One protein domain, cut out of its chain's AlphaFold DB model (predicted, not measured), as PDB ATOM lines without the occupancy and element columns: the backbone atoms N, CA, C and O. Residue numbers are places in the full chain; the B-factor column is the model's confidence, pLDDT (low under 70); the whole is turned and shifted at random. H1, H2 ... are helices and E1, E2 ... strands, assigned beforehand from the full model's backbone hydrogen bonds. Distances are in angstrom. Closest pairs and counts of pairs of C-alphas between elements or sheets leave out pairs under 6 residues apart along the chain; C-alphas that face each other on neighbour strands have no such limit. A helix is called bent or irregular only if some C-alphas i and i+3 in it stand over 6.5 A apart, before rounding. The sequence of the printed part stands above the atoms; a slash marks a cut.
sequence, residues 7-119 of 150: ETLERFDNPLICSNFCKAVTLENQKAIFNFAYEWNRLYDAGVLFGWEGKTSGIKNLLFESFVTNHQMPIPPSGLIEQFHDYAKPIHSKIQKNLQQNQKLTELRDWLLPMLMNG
ATOM      1  N   GLU A   7     302.932 390.943 219.139       84.12
ATOM      2  CA  GLU A   7     302.316 391.826 218.144       84.12
ATOM      3  C   GLU A   7     303.338 392.691 217.387       84.12
ATOM      4  O   GLU A   7     303.114 393.069 216.236       84.12
ATOM      5  N   THR A   8     304.475 393.022 218.011       84.88
ATOM      6  CA  THR A   8     305.577 393.704 217.316       84.88
ATOM      7  C   THR A   8     306.223 392.776 216.289       84.88
ATOM      8  O   THR A   8     306.559 393.234 215.198       84.88
ATOM      9  N   LEU A   9     306.426 391.503 216.641       86.12
ATOM     10  CA  LEU A   9     307.055 390.507 215.770       86.12
ATOM     11  C   LEU A   9     306.164 390.179 214.569       86.12
ATOM     12  O   LEU A   9     306.656 390.150 213.448       86.12
ATOM     13  N   GLU A  10     304.855 390.035 214.785       86.38
ATOM     14  CA  GLU A  10     303.863 389.761 213.734       86.38
ATOM     15  C   GLU A  10     303.756 390.861 212.667       86.38
ATOM     16  O   GLU A  10     303.220 390.626 211.585       86.38
ATOM     17  N   ARG A  11     304.249 392.078 212.940       85.38
ATOM     18  CA  ARG A  11     304.257 393.162 211.945       85.38
ATOM     19  C   ARG A  11     305.294 392.948 210.839       85.38
ATOM     20  O   ARG A  11     305.193 393.593 209.800       85.38
ATOM     21  N   PHE A  12     306.296 392.101 211.054       86.75
ATOM     22  CA  PHE A  12     307.379 391.897 210.100       86.75
ATOM     23  C   PHE A  12     307.289 390.503 209.479       86.75
ATOM     24  O   PHE A  12     307.300 389.504 210.187       86.75
ATOM     25  N   ASP A  13     307.275 390.437 208.146       86.94
ATOM     26  CA  ASP A  13     307.219 389.161 207.411       86.94
ATOM     27  C   ASP A  13     308.517 388.345 207.531       86.94
ATOM     28  O   ASP A  13     308.540 387.139 207.288       86.94
ATOM     29  N   ASN A  14     309.615 389.010 207.901       90.44
ATOM     30  CA  ASN A  14     310.940 388.418 208.018       90.44
ATOM     31  C   ASN A  14     311.381 388.323 209.487       90.44
ATOM     32  O   ASN A  14     311.078 389.228 210.272       90.44
ATOM     33  N   PRO A  15     312.177 387.299 209.854       88.25
ATOM     34  CA  PRO A  15     312.761 387.200 211.186       88.25
ATOM     35  C   PRO A  15     313.559 388.452 211.564       88.25
ATOM     36  O   PRO A  15     314.387 388.938 210.790       88.25
ATOM     37  N   LEU A  16     313.341 388.954 212.779       87.94
ATOM     38  CA  LEU A  16     314.075 390.101 213.304       87.94
ATOM     39  C   LEU A  16     315.385 389.667 213.962       87.94
ATOM     40  O   LEU A  16     315.416 388.720 214.746       87.94
ATOM     41  N   ILE A  17     316.455 390.415 213.695       88.94
ATOM     42  CA  ILE A  17     317.759 390.226 214.334       88.94
ATOM     43  C   ILE A  17     318.162 391.468 215.129       88.94
ATOM     44  O   ILE A  17     317.961 392.606 214.700       88.94
ATOM     45  N   CYS A  18     318.762 391.252 216.297       87.69
ATOM     46  CA  CYS A  18     319.372 392.318 217.079       87.69
ATOM     47  C   CYS A  18     320.735 392.662 216.462       87.69
ATOM     48  O   CYS A  18     321.641 391.829 216.462       87.69
ATOM     49  N   SER A  19     320.880 393.876 215.923       89.44
ATOM     50  CA  SER A  19     322.164 394.373 215.409       89.44
ATOM     51  C   SER A  19     323.241 394.378 216.504       89.44
ATOM     52  O   SER A  19     322.937 394.447 217.694       89.44
ATOM     53  N   ASN A  20     324.513 394.392 216.099       87.81
ATOM     54  CA  ASN A  20     325.673 394.560 216.977       87.81
ATOM     55  C   ASN A  20     325.671 395.883 217.771       87.81
ATOM     56  O   ASN A  20     326.390 395.991 218.760       87.81
ATOM     57  N   PHE A  21     324.878 396.877 217.356       86.19
ATOM     58  CA  PHE A  21     324.680 398.138 218.086       86.19
ATOM     59  C   PHE A  21     323.518 398.102 219.088       86.19
ATOM     60  O   PHE A  21     323.272 399.081 219.788       86.19
ATOM     61  N   CYS A  22     322.802 396.982 219.171       87.88
ATOM     62  CA  CYS A  22     321.678 396.795 220.072       87.88
ATOM     63  C   CYS A  22     322.019 395.744 221.133       87.88
ATOM     64  O   CYS A  22     322.796 394.816 220.909       87.88
ATOM     65  N   LYS A  23     321.391 395.872 222.301       89.06
ATOM     66  CA  LYS A  23     321.400 394.844 223.341       89.06
ATOM     67  C   LYS A  23     319.979 394.334 223.521       89.06
ATOM     68  O   LYS A  23     319.086 395.107 223.862       89.06
ATOM     69  N   ALA A  24     319.782 393.045 223.264       90.25
ATOM     70  CA  ALA A  24     318.542 392.358 223.589       90.25
ATOM     71  C   ALA A  24     318.548 392.018 225.081       90.25
ATOM     72  O   ALA A  24     319.527 391.472 225.590       90.25
ATOM     73  N   VAL A  25     317.465 392.362 225.773       90.06
ATOM     74  CA  VAL A  25     317.297 392.121 227.207       90.06
ATOM     75  C   VAL A  25     315.980 391.389 227.403       90.06
ATOM     76  O   VAL A  25     314.952 391.824 226.888       90.06
ATOM     77  N   THR A  26     316.024 390.304 228.170       90.44
ATOM     78  CA  THR A  26     314.849 389.513 228.537       90.44
ATOM     79  C   THR A  26     314.736 389.490 230.052       90.44
ATOM     80  O   THR A  26     315.725 389.254 230.742       90.44
ATOM     81  N   LEU A  27     313.538 389.746 230.568       90.19
ATOM     82  CA  LEU A  27     313.274 389.736 232.005       90.19
ATOM     83  C   LEU A  27     312.903 388.328 232.472       90.19
ATOM     84  O   LEU A  27     312.204 387.602 231.767       90.19
ATOM     85  N   GLU A  28     313.298 387.969 233.693       90.12
ATOM     86  CA  GLU A  28     312.836 386.731 234.337       90.12
ATOM     87  C   GLU A  28     311.310 386.748 234.512       90.12
ATOM     88  O   GLU A  28     310.613 385.806 234.138       90.12
ATOM     89  N   ASN A  29     310.776 387.866 235.014       91.44
ATOM     90  CA  ASN A  29     309.341 388.107 235.079       91.44
ATOM     91  C   ASN A  29     308.874 388.911 233.859       91.44
ATOM     92  O   ASN A  29     308.980 390.138 233.829       91.44
ATOM     93  N   GLN A  30     308.289 388.219 232.882       90.12
ATOM     94  CA  GLN A  30     307.761 388.831 231.657       90.12
ATOM     95  C   GLN A  30     306.679 389.888 231.923       90.12
ATOM     96  O   GLN A  30     306.588 390.870 231.191       90.12
ATOM     97  N   LYS A  31     305.895 389.758 233.004       91.81
ATOM     98  CA  LYS A  31     304.857 390.747 233.335       91.81
ATOM     99  C   LYS A  31     305.448 392.100 233.746       91.81
ATOM    100  O   LYS A  31     304.795 393.125 233.593       91.81
ATOM    101  N   ALA A  32     306.702 392.131 234.201       92.81
ATOM    102  CA  ALA A  32     307.388 393.366 234.581       92.81
ATOM    103  C   ALA A  32     307.892 394.193 233.385       92.81
ATOM    104  O   ALA A  32     308.483 395.254 233.592       92.81
ATOM    105  N   ILE A  33     307.664 393.751 232.141       91.62
ATOM    106  CA  ILE A  33     308.186 394.406 230.934       91.62
ATOM    107  C   ILE A  33     307.795 395.881 230.830       91.62
ATOM    108  O   ILE A  33     308.635 396.723 230.508       91.62
ATOM    109  N   PHE A  34     306.544 396.217 231.154       91.94
ATOM    110  CA  PHE A  34     306.079 397.598 231.083       91.94
ATOM    111  C   PHE A  34     306.723 398.449 232.171       91.94
ATOM    112  O   PHE A  34     307.215 399.530 231.859       91.94
ATOM    113  N   ASN A  35     306.784 397.958 233.414       92.62
ATOM    114  CA  ASN A  35     307.488 398.647 234.494       92.62
ATOM    115  C   ASN A  35     308.930 398.930 234.072       92.62
ATOM    116  O   ASN A  35     309.326 400.085 234.011       92.62
ATOM    117  N   PHE A  36     309.677 397.897 233.684       92.19
ATOM    118  CA  PHE A  36     311.071 398.033 233.273       92.19
ATOM    119  C   PHE A  36     311.262 399.082 232.173       92.19
ATOM    120  O   PHE A  36     312.132 399.941 232.284       92.19
ATOM    121  N   ALA A  37     310.437 399.055 231.129       91.69
ATOM    122  CA  ALA A  37     310.605 399.968 230.011       91.69
ATOM    123  C   ALA A  37     310.266 401.426 230.349       91.69
ATOM    124  O   ALA A  37     310.965 402.335 229.899       91.69
ATOM    125  N   TYR A  38     309.218 401.671 231.144       92.50
ATOM    126  CA  TYR A  38     308.897 403.027 231.598       92.50
ATOM    127  C   TYR A  38     309.957 403.560 232.561       92.50
ATOM    128  O   TYR A  38     310.371 404.711 232.435       92.50
ATOM    129  N   GLU A  39     310.448 402.718 233.468       92.19
ATOM    130  CA  GLU A  39     311.557 403.050 234.362       92.19
ATOM    131  C   GLU A  39     312.820 403.381 233.561       92.19
ATOM    132  O   GLU A  39     313.461 404.400 233.810       92.19
ATOM    133  N   TRP A  40     313.140 402.583 232.541       91.94
ATOM    134  CA  TRP A  40     314.283 402.822 231.667       91.94
ATOM    135  C   TRP A  40     314.171 404.137 230.895       91.94
ATOM    136  O   TRP A  40     315.135 404.901 230.838       91.94
ATOM    137  N   ASN A  41     313.003 404.426 230.313       92.69
ATOM    138  CA  ASN A  41     312.769 405.696 229.624       92.69
ATOM    139  C   ASN A  41     312.895 406.872 230.597       92.69
ATOM    140  O   ASN A  41     313.584 407.837 230.289       92.69
ATOM    141  N   ARG A  42     312.356 406.752 231.818       94.06
ATOM    142  CA  ARG A  42     312.534 407.780 232.849       94.06
ATOM    143  C   ARG A  42     314.009 408.001 233.189       94.06
ATOM    144  O   ARG A  42     314.423 409.141 233.353       94.06
ATOM    145  N   LEU A  43     314.812 406.941 233.308       93.25
ATOM    146  CA  LEU A  43     316.252 407.061 233.579       93.25
ATOM    147  C   LEU A  43     317.000 407.755 232.434       93.25
ATOM    148  O   LEU A  43     317.923 408.530 232.690       93.25
ATOM    149  N   TYR A  44     316.597 407.494 231.190       91.25
ATOM    150  CA  TYR A  44     317.121 408.192 230.020       91.25
ATOM    151  C   TYR A  44     316.750 409.681 230.044       91.25
ATOM    152  O   TYR A  44     317.640 410.526 229.967       91.25
ATOM    153  N   ASP A  45     315.468 410.000 230.238       94.00
ATOM    154  CA  ASP A  45     314.949 411.373 230.240       94.00
ATOM    155  C   ASP A  45     315.500 412.201 231.408       94.00
ATOM    156  O   ASP A  45     315.793 413.386 231.262       94.00
ATOM    157  N   ALA A  46     315.715 411.568 232.563       94.12
ATOM    158  CA  ALA A  46     316.354 412.182 233.724       94.12
ATOM    159  C   ALA A  46     317.878 412.358 233.562       94.12
ATOM    160  O   ALA A  46     318.537 412.857 234.473       94.12
ATOM    161  N   GLY A  47     318.464 411.919 232.442       92.62
ATOM    162  CA  GLY A  47     319.897 412.027 232.176       92.62
ATOM    163  C   GLY A  47     320.772 411.104 233.028       92.62
ATOM    164  O   GLY A  47     321.993 411.234 232.998       92.62
ATOM    165  N   VAL A  48     320.194 410.144 233.758       92.00
ATOM    166  CA  VAL A  48     320.947 409.218 234.624       92.00
ATOM    167  C   VAL A  48     321.927 408.390 233.797       92.00
ATOM    168  O   VAL A  48     323.071 408.197 234.203       92.00
ATOM    169  N   LEU A  49     321.506 407.953 232.607       90.62
ATOM    170  CA  LEU A  49     322.326 407.132 231.712       90.62
ATOM    171  C   LEU A  49     323.558 407.873 231.171       90.62
ATOM    172  O   LEU A  49     324.529 407.217 230.805       90.62
ATOM    173  N   PHE A  50     323.572 409.212 231.195       88.12
ATOM    174  CA  PHE A  50     324.714 410.015 230.743       88.12
ATOM    175  C   PHE A  50     325.980 409.750 231.567       88.12
ATOM    176  O   PHE A  50     327.082 409.721 231.021       88.12
ATOM    177  N   GLY A  51     325.829 409.487 232.871       87.75
ATOM    178  CA  GLY A  51     326.944 409.106 233.747       87.75
ATOM    179  C   GLY A  51     327.557 407.741 233.413       87.75
ATOM    180  O   GLY A  51     328.629 407.411 233.910       87.75
ATOM    181  N   TRP A  52     326.896 406.967 232.551       89.69
ATOM    182  CA  TRP A  52     327.279 405.617 232.149       89.69
ATOM    183  C   TRP A  52     327.610 405.540 230.654       89.69
ATOM    184  O   TRP A  52     327.583 404.459 230.073       89.69
ATOM    185  N   GLU A  53     327.923 406.665 230.009       88.50
ATOM    186  CA  GLU A  53     328.356 406.701 228.610       88.50
ATOM    187  C   GLU A  53     329.893 406.642 228.510       88.50
ATOM    188  O   GLU A  53     330.611 407.497 229.030       88.50
ATOM    189  N   GLY A  54     330.416 405.655 227.782       81.19
ATOM    190  CA  GLY A  54     331.795 405.641 227.308       81.19
ATOM    191  C   GLY A  54     331.917 406.453 226.020       81.19
ATOM    192  O   GLY A  54     331.125 406.275 225.090       81.19
ATOM    193  N   LYS A  55     332.913 407.343 225.942       74.19
ATOM    194  CA  LYS A  55     333.234 408.069 224.706       74.19
ATOM    195  C   LYS A  55     334.279 407.293 223.917       74.19
ATOM    196  O   LYS A  55     335.453 407.299 224.275       74.19
ATOM    197  N   THR A  56     333.862 406.710 222.801       68.19
ATOM    198  CA  THR A  56     334.777 406.157 221.797       68.19
ATOM    199  C   THR A  56     334.422 406.794 220.459       68.19
ATOM    200  O   THR A  56     333.265 406.763 220.049       68.19
ATOM    201  N   SER A  57     335.391 407.455 219.816       73.00
ATOM    202  CA  SER A  57     335.257 408.016 218.456       73.00
ATOM    203  C   SER A  57     334.008 408.885 218.188       73.00
ATOM    204  O   SER A  57     333.455 408.844 217.095       73.00
ATOM    205  N   GLY A  58     333.534 409.658 219.174       75.25
ATOM    206  CA  GLY A  58     332.352 410.528 219.037       75.25
ATOM    207  C   GLY A  58     330.992 409.817 219.115       75.25
ATOM    208  O   GLY A  58     329.962 410.485 219.081       75.25
ATOM    209  N   ILE A  59     330.972 408.491 219.277       78.81
ATOM    210  CA  ILE A  59     329.751 407.705 219.464       78.81
ATOM    211  C   ILE A  59     329.520 407.517 220.963       78.81
ATOM    212  O   ILE A  59     330.426 407.137 221.708       78.81
ATOM    213  N   LYS A  60     328.291 407.781 221.406       79.75
ATOM    214  CA  LYS A  60     327.856 407.492 222.772       79.75
ATOM    215  C   LYS A  60     327.604 405.998 222.903       79.75
ATOM    216  O   LYS A  60     326.658 405.486 222.308       79.75
ATOM    217  N   ASN A  61     328.440 405.308 223.671       86.81
ATOM    218  CA  ASN A  61     328.241 403.897 223.968       86.81
ATOM    219  C   ASN A  61     327.827 403.734 225.430       86.81
ATOM    220  O   ASN A  61     328.550 404.169 226.325       86.81
ATOM    221  N   LEU A  62     326.679 403.109 225.686       90.00
ATOM    222  CA  LEU A  62     326.254 402.823 227.053       90.00
ATOM    223  C   LEU A  62     327.157 401.728 227.634       90.00
ATOM    224  O   LEU A  62     327.263 400.636 227.075       90.00
ATOM    225  N   LEU A  63     327.771 402.000 228.783       91.56
ATOM    226  CA  LEU A  63     328.514 401.029 229.585       91.56
ATOM    227  C   LEU A  63     327.530 400.074 230.270       91.56
ATOM    228  O   LEU A  63     327.372 400.089 231.489       91.56
ATOM    229  N   PHE A  64     326.845 399.262 229.463       91.19
ATOM    230  CA  PHE A  64     325.687 398.468 229.864       91.19
ATOM    231  C   PHE A  64     325.982 397.557 231.057       91.19
ATOM    232  O   PHE A  64     325.286 397.654 232.059       91.19
ATOM    233  N   GLU A  65     327.045 396.750 230.992       90.94
ATOM    234  CA  GLU A  65     327.416 395.813 232.068       90.94
ATOM    235  C   GLU A  65     327.680 396.533 233.398       90.94
ATOM    236  O   GLU A  65     327.240 396.103 234.464       90.94
ATOM    237  N   SER A  66     328.363 397.679 233.331       92.62
ATOM    238  CA  SER A  66     328.641 398.501 234.508       92.62
ATOM    239  C   SER A  66     327.352 399.097 235.068       92.62
ATOM    240  O   SER A  66     327.121 399.051 236.274       92.62
ATOM    241  N   PHE A  67     326.482 399.604 234.193       93.31
ATOM    242  CA  PHE A  67     325.203 400.177 234.585       93.31
ATOM    243  C   PHE A  67     324.306 399.145 235.275       93.31
ATOM    244  O   PHE A  67     323.868 399.390 236.392       93.31
ATOM    245  N   VAL A  68     324.080 397.974 234.672       91.12
ATOM    246  CA  VAL A  68     323.176 396.957 235.242       91.12
ATOM    247  C   VAL A  68     323.709 396.333 236.534       91.12
ATOM    248  O   VAL A  68     322.919 395.890 237.360       91.12
ATOM    249  N   THR A  69     325.031 396.326 236.737       92.69
ATOM    250  CA  THR A  69     325.646 395.810 237.973       92.69
ATOM    251  C   THR A  69     325.531 396.803 239.130       92.69
ATOM    252  O   THR A  69     325.340 396.405 240.277       92.69
ATOM    253  N   ASN A  70     325.671 398.101 238.848       92.69
ATOM    254  CA  ASN A  70     325.804 399.126 239.885       92.69
ATOM    255  C   ASN A  70     324.519 399.928 240.125       92.69
ATOM    256  O   ASN A  70     324.337 400.491 241.206       92.69
ATOM    257  N   HIS A  71     323.633 400.021 239.134       91.69
ATOM    258  CA  HIS A  71     322.393 400.771 239.254       91.69
ATOM    259  C   HIS A  71     321.296 399.903 239.867       91.69
ATOM    260  O   HIS A  71     320.812 398.954 239.256       91.69
ATOM    261  N   GLN A  72     320.879 400.258 241.080       90.88
ATOM    262  CA  GLN A  72     319.765 399.604 241.757       90.88
ATOM    263  C   GLN A  72     318.464 400.355 241.496       90.88
ATOM    264  O   GLN A  72     318.410 401.581 241.597       90.88
ATOM    265  N   MET A  73     317.404 399.601 241.212       87.88
ATOM    266  CA  MET A  73     316.057 400.130 241.028       87.88
ATOM    267  C   MET A  73     315.071 399.443 241.977       87.88
ATOM    268  O   MET A  73     315.206 398.242 242.236       87.88
ATOM    269  N   PRO A  74     314.074 400.172 242.502       88.62
ATOM    270  CA  PRO A  74     313.038 399.565 243.320       88.62
ATOM    271  C   PRO A  74     312.195 398.607 242.471       88.62
ATOM    272  O   PRO A  74     311.683 398.983 241.417       88.62
ATOM    273  N   ILE A  75     312.028 397.375 242.949       90.31
ATOM    274  CA  ILE A  75     311.142 396.387 242.328       90.31
ATOM    275  C   ILE A  75     309.769 396.496 243.007       90.31
ATOM    276  O   ILE A  75     309.681 396.284 244.220       90.31
ATOM    277  N   PRO A  76     308.694 396.836 242.272       92.00
ATOM    278  CA  PRO A  76     307.361 396.918 242.855       92.00
ATOM    279  C   PRO A  76     306.855 395.547 243.338       92.00
ATOM    280  O   PRO A  76     307.296 394.512 242.832       92.00
ATOM    281  N   PRO A  77     305.881 395.503 244.265       95.19
ATOM    282  CA  PRO A  77     305.233 394.256 244.659       95.19
ATOM    283  C   PRO A  77     304.604 393.537 243.460       95.19
ATOM    284  O   PRO A  77     304.021 394.179 242.583       95.19
ATOM    285  N   SER A  78     304.651 392.204 243.454       93.00
ATOM    286  CA  SER A  78     304.154 391.372 242.345       93.00
ATOM    287  C   SER A  78     302.712 391.696 241.949       93.00
ATOM    288  O   SER A  78     302.441 391.887 240.770       93.00
ATOM    289  N   GLY A  79     301.806 391.860 242.917       95.75
ATOM    290  CA  GLY A  79     300.409 392.206 242.637       95.75
ATOM    291  C   GLY A  79     300.236 393.544 241.905       95.75
ATOM    292  O   GLY A  79     299.338 393.674 241.080       95.75
ATOM    293  N   LEU A  80     301.114 394.523 242.153       95.50
ATOM    294  CA  LEU A  80     301.082 395.808 241.448       95.50
ATOM    295  C   LEU A  80     301.646 395.683 240.027       95.50
ATOM    296  O   LEU A  80     301.119 396.301 239.105       95.50
ATOM    297  N   ILE A  81     302.687 394.864 239.847       95.50
ATOM    298  CA  ILE A  81     303.236 394.544 238.523       95.50
ATOM    299  C   ILE A  81     302.153 393.908 237.651       95.50
ATOM    300  O   ILE A  81     301.977 394.315 236.508       95.50
ATOM    301  N   GLU A  82     301.400 392.949 238.189       95.94
ATOM    302  CA  GLU A  82     300.326 392.283 237.448       95.94
ATOM    303  C   GLU A  82     299.204 393.250 237.067       95.94
ATOM    304  O   GLU A  82     298.837 393.324 235.897       95.94
ATOM    305  N   GLN A  83     298.726 394.059 238.015       96.62
ATOM    306  CA  GLN A  83     297.693 395.062 237.738       96.62
ATOM    307  C   GLN A  83     298.132 396.059 236.663       96.62
ATOM    308  O   GLN A  83     297.367 396.375 235.751       96.62
ATOM    309  N   PHE A  84     299.370 396.552 236.748       96.06
ATOM    310  CA  PHE A  84     299.896 397.482 235.756       96.06
ATOM    311  C   PHE A  84     300.086 396.817 234.394       96.06
ATOM    312  O   PHE A  84     299.772 397.417 233.368       96.06
ATOM    313  N   HIS A  85     300.565 395.574 234.375       95.19
ATOM    314  CA  HIS A  85     300.709 394.799 233.154       95.19
ATOM    315  C   HIS A  85     299.369 394.610 232.444       95.19
ATOM    316  O   HIS A  85     299.261 394.896 231.252       95.19
ATOM    317  N   ASP A  86     298.342 394.185 233.176       96.12
ATOM    318  CA  ASP A  86     297.020 393.913 232.615       96.12
ATOM    319  C   ASP A  86     296.327 395.196 232.143       96.12
ATOM    320  O   ASP A  86     295.585 395.179 231.161       96.12
ATOM    321  N   TYR A  87     296.640 396.329 232.775       96.06
ATOM    322  CA  TYR A  87     296.226 397.649 232.313       96.06
ATOM    323  C   TYR A  87     296.966 398.098 231.037       96.06
ATOM    324  O   TYR A  87     296.346 398.570 230.082       96.06
ATOM    325  N   ALA A  88     298.294 397.961 230.994       94.00
ATOM    326  CA  ALA A  88     299.127 398.493 229.915       94.00
ATOM    327  C   ALA A  88     299.099 397.628 228.643       94.00
ATOM    328  O   ALA A  88     299.123 398.165 227.531       94.00
ATOM    329  N   LYS A  89     299.019 396.300 228.786       93.00
ATOM    330  CA  LYS A  89     299.011 395.339 227.673       93.00
ATOM    331  C   LYS A  89     297.977 395.660 226.582       93.00
ATOM    332  O   LYS A  89     298.384 395.769 225.425       93.00
ATOM    333  N   PRO A  90     296.672 395.845 226.875       94.00
ATOM    334  CA  PRO A  90     295.680 396.111 225.831       94.00
ATOM    335  C   PRO A  90     295.929 397.435 225.095       94.00
ATOM    336  O   PRO A  90     295.673 397.524 223.893       94.00
ATOM    337  N   ILE A  91     296.465 398.449 225.783       93.94
ATOM    338  CA  ILE A  91     296.810 399.743 225.180       93.94
ATOM    339  C   ILE A  91     297.932 399.553 224.157       93.94
ATOM    340  O   ILE A  91     297.797 399.965 223.005       93.94
ATOM    341  N   HIS A  92     299.015 398.880 224.553       91.44
ATOM    342  CA  HIS A  92     300.145 398.605 223.662       91.44
ATOM    343  C   HIS A  92     299.762 397.698 222.491       91.44
ATOM    344  O   HIS A  92     300.138 397.986 221.357       91.44
ATOM    345  N   SER A  93     298.934 396.678 222.728       90.69
ATOM    346  CA  SER A  93     298.400 395.818 221.663       90.69
ATOM    347  C   SER A  93     297.593 396.630 220.638       90.69
ATOM    348  O   SER A  93     297.773 396.482 219.428       90.69
ATOM    349  N   LYS A  94     296.757 397.578 221.095       93.25
ATOM    350  CA  LYS A  94     296.018 398.486 220.202       93.25
ATOM    351  C   LYS A  94     296.951 399.396 219.398       93.25
ATOM    352  O   LYS A  94     296.707 399.605 218.213       93.25
ATOM    353  N   ILE A  95     298.022 399.905 220.009       92.69
ATOM    354  CA  ILE A  95     299.038 400.705 219.306       92.69
ATOM    355  C   ILE A  95     299.673 399.885 218.174       92.69
ATOM    356  O   ILE A  95     299.721 400.367 217.044       92.69
ATOM    357  N   GLN A  96     300.100 398.644 218.435       90.69
ATOM    358  CA  GLN A  96     300.708 397.800 217.396       90.69
ATOM    359  C   GLN A  96     299.731 397.486 216.256       90.69
ATOM    360  O   GLN A  96     300.094 397.619 215.086       90.69
ATOM    361  N   LYS A  97     298.469 397.170 216.575       90.75
ATOM    362  CA  LYS A  97     297.421 396.936 215.566       90.75
ATOM    363  C   LYS A  97     297.171 398.165 214.693       90.75
ATOM    364  O   LYS A  97     297.107 398.042 213.472       90.75
ATOM    365  N   ASN A  98     297.092 399.352 215.293       93.62
ATOM    366  CA  ASN A  98     296.927 400.600 214.547       93.62
ATOM    367  C   ASN A  98     298.130 400.878 213.633       93.62
ATOM    368  O   ASN A  98     297.954 401.313 212.498       93.62
ATOM    369  N   LEU A  99     299.354 400.601 214.097       92.50
ATOM    370  CA  LEU A  99     300.558 400.733 213.272       92.50
ATOM    371  C   LEU A  99     300.519 399.795 212.060       92.50
ATOM    372  O   LEU A  99     300.819 400.228 210.951       92.50
ATOM    373  N   GLN A 100     300.091 398.544 212.246       90.31
ATOM    374  CA  GLN A 100     299.935 397.590 211.148       90.31
ATOM    375  C   GLN A 100     298.860 398.039 210.143       90.31
ATOM    376  O   GLN A 100     299.051 397.931 208.933       90.31
ATOM    377  N   GLN A 101     297.732 398.572 210.621       93.06
ATOM    378  CA  GLN A 101     296.683 399.121 209.755       93.06
ATOM    379  C   GLN A 101     297.177 400.334 208.961       93.06
ATOM    380  O   GLN A 101     296.961 400.398 207.754       93.06
ATOM    381  N   ASN A 102     297.887 401.259 209.610       95.00
ATOM    382  CA  ASN A 102     298.473 402.424 208.948       95.00
ATOM    383  C   ASN A 102     299.466 402.022 207.855       95.00
ATOM    384  O   ASN A 102     299.477 402.630 206.786       95.00
ATOM    385  N   GLN A 103     300.270 400.985 208.102       91.88
ATOM    386  CA  GLN A 103     301.185 400.446 207.101       91.88
ATOM    387  C   GLN A 103     300.416 399.927 205.876       91.88
ATOM    388  O   GLN A 103     300.675 400.383 204.766       91.88
ATOM    389  N   LYS A 104     299.389 399.092 206.082       92.88
ATOM    390  CA  LYS A 104     298.538 398.576 204.991       92.88
ATOM    391  C   LYS A 104     297.831 399.685 204.208       92.88
ATOM    392  O   LYS A 104     297.736 399.614 202.989       92.88
ATOM    393  N   LEU A 105     297.339 400.720 204.891       96.19
ATOM    394  CA  LEU A 105     296.716 401.879 204.243       96.19
ATOM    395  C   LEU A 105     297.718 402.672 203.400       96.19
ATOM    396  O   LEU A 105     297.370 403.144 202.321       96.19
ATOM    397  N   THR A 106     298.955 402.803 203.878       95.19
ATOM    398  CA  THR A 106     300.038 403.477 203.150       95.19
ATOM    399  C   THR A 106     300.407 402.695 201.892       95.19
ATOM    400  O   THR A 106     300.449 403.272 200.810       95.19
ATOM    401  N   GLU A 107     300.577 401.378 202.014       93.88
ATOM    402  CA  GLU A 107     300.855 400.482 200.886       93.88
ATOM    403  C   GLU A 107     299.723 400.514 199.850       93.88
ATOM    404  O   GLU A 107     299.975 400.655 198.654       93.88
ATOM    405  N   LEU A 108     298.466 400.462 200.303       94.25
ATOM    406  CA  LEU A 108     297.302 400.556 199.425       94.25
ATOM    407  C   LEU A 108     297.229 401.913 198.715       94.25
ATOM    408  O   LEU A 108     296.949 401.955 197.520       94.25
ATOM    409  N   ARG A 109     297.489 403.019 199.423       95.06
ATOM    410  CA  ARG A 109     297.547 404.363 198.830       95.06
ATOM    411  C   ARG A 109     298.601 404.414 197.730       95.06
ATOM    412  O   ARG A 109     298.296 404.868 196.632       95.06
ATOM    413  N   ASP A 110     299.813 403.958 198.025       95.12
ATOM    414  CA  ASP A 110     300.940 404.021 197.091       95.12
ATOM    415  C   ASP A 110     300.725 403.112 195.877       95.12
ATOM    416  O   ASP A 110     301.153 403.445 194.774       95.12
ATOM    417  N   TRP A 111     299.993 402.010 196.051       93.12
ATOM    418  CA  TRP A 111     299.561 401.146 194.956       93.12
ATOM    419  C   TRP A 111     298.424 401.756 194.115       93.12
ATOM    420  O   TRP A 111     298.456 401.669 192.887       93.12
ATOM    421  N   LEU A 112     297.435 402.400 194.747       92.38
ATOM    422  CA  LEU A 112     296.277 402.993 194.064       92.38
ATOM    423  C   LEU A 112     296.612 404.289 193.325       92.38
ATOM    424  O   LEU A 112     296.052 404.546 192.260       92.38
ATOM    425  N   LEU A 113     297.490 405.126 193.881       92.75
ATOM    426  CA  LEU A 113     297.740 406.471 193.364       92.75
ATOM    427  C   LEU A 113     298.182 406.469 191.885       92.75
ATOM    428  O   LEU A 113     297.599 407.224 191.106       92.75
ATOM    429  N   PRO A 114     299.111 405.598 191.433       91.56
ATOM    430  CA  PRO A 114     299.454 405.491 190.016       91.56
ATOM    431  C   PRO A 114     298.273 405.075 189.129       91.56
ATOM    432  O   PRO A 114     298.130 405.613 188.033       91.56
ATOM    433  N   MET A 115     297.415 404.161 189.600       88.06
ATOM    434  CA  MET A 115     296.244 403.669 188.855       88.06
ATOM    435  C   MET A 115     295.131 404.714 188.730       88.06
ATOM    436  O   MET A 115     294.386 404.740 187.751       88.06
ATOM    437  N   LEU A 116     295.011 405.586 189.731       87.38
ATOM    438  CA  LEU A 116     294.117 406.738 189.672       87.38
ATOM    439  C   LEU A 116     294.673 407.802 188.718       87.38
ATOM    440  O   LEU A 116     293.934 408.320 187.885       87.38
ATOM    441  N   MET A 117     295.977 408.095 188.790       89.31
ATOM    442  CA  MET A 117     296.619 409.107 187.938       89.31
ATOM    443  C   MET A 117     296.647 408.721 186.454       89.31
ATOM    444  O   MET A 117     296.525 409.593 185.598       89.31
ATOM    445  N   ASN A 118     296.792 407.434 186.132       88.50
ATOM    446  CA  ASN A 118     296.790 406.950 184.748       88.50
ATOM    447  C   ASN A 118     295.381 406.597 184.217       88.50
ATOM    448  O   ASN A 118     295.257 406.146 183.079       88.50
ATOM    449  N   GLY A 119     294.332 406.798 185.025       82.38
ATOM    450  CA  GLY A 119     292.934 406.584 184.643       82.38
ATOM    451  C   GLY A 119     292.496 405.120 184.529       82.38
ATOM    452  O   GLY A 119     291.406 404.864 184.016       82.38
TER     453      GLY A 119
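This is residues 7 to 119 of the 150 residues of the protein "Type I restriction-modification system specificity subunit S" of Nonlabens ulvanivorans (UniProt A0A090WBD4). A two-stranded hairpin, E1 and E2, forms a small head with the short helices H2 and H3, while the long helix H4 makes the longest axis at a distance from it. H1 reaches from near this head to H4a, the first arm of H4, crosswise to it, and the end of H4, residues 104 to 117, sticks out. The 113 printed residues run H1, H2, E1, E2, H3, H4, mostly helix, with E1 and E2 antiparallel. The whole is only just loose, close to extended, with a radius of gyration of the C-alphas of 19.8 A and spans of 64 by 45 by 27 A.

E1 is residues 53 to 56 and E2 residues 59 to 62. H2 is residues 48 to 52 and H3 residues 64 to 70. H1, residues 30 to 45, begins at C-alpha 30 (307.761, 388.831, 231.657), measures 23.7 A and is irregular, with C-alphas 31 and 34 7.3 A apart. H4, residues 78 to 117, was assigned as one helix by its hydrogen bonds but is bent, with C-alphas 87 and 90 6.7 A apart. Its arms are H4a, residues 78 to 87, 14.2 A, and H4b, residues 90 to 117, 40.1 A, ending at C-alpha 117 (296.619, 409.107, 187.938); H4b is irregular, with C-alphas 111 and 114 6.6 A apart.

In the hairpin E1 and E2, N 54 and O 61 are within hydrogen-bond range at 2.8 A. H2 and H3 only just touch, with 3 pairs of C-alphas within 8 A, closest Trp 52 and Phe 67 at 6.3 A. H1 and H2 are close but not clearly touching, their closest C-alphas, Leu 43 and Leu 49, 6.4 A apart. H1 touches H4a with residues 31 to 35 alone, about perpendicular at 82 degrees; the closest C-alphas, Lys 31 and His 85, are 5.8 A apart. H4a and H4b stand at a shallow tilt of 27 degrees. H3 and H4a are apart, and H4b touches no helix. Every O i to N i+4 pair is within hydrogen-bond range in H3 and H4a, against 10 of 12 in H1, 22 of 24 in H4b and 0 of 1 in H2, where 2 of 2 O i to N i+3 pairs are.

The C-alphas farthest apart, Asn 70 and Gly 119, are 64.7 A apart. The printed part has no cut, and no link between named elements is long. Residues 7 to 29 hold no named element, and residues 13 to 20 stand free. The mean pLDDT of the printed part is 90.4, with residue 56 alone under 70.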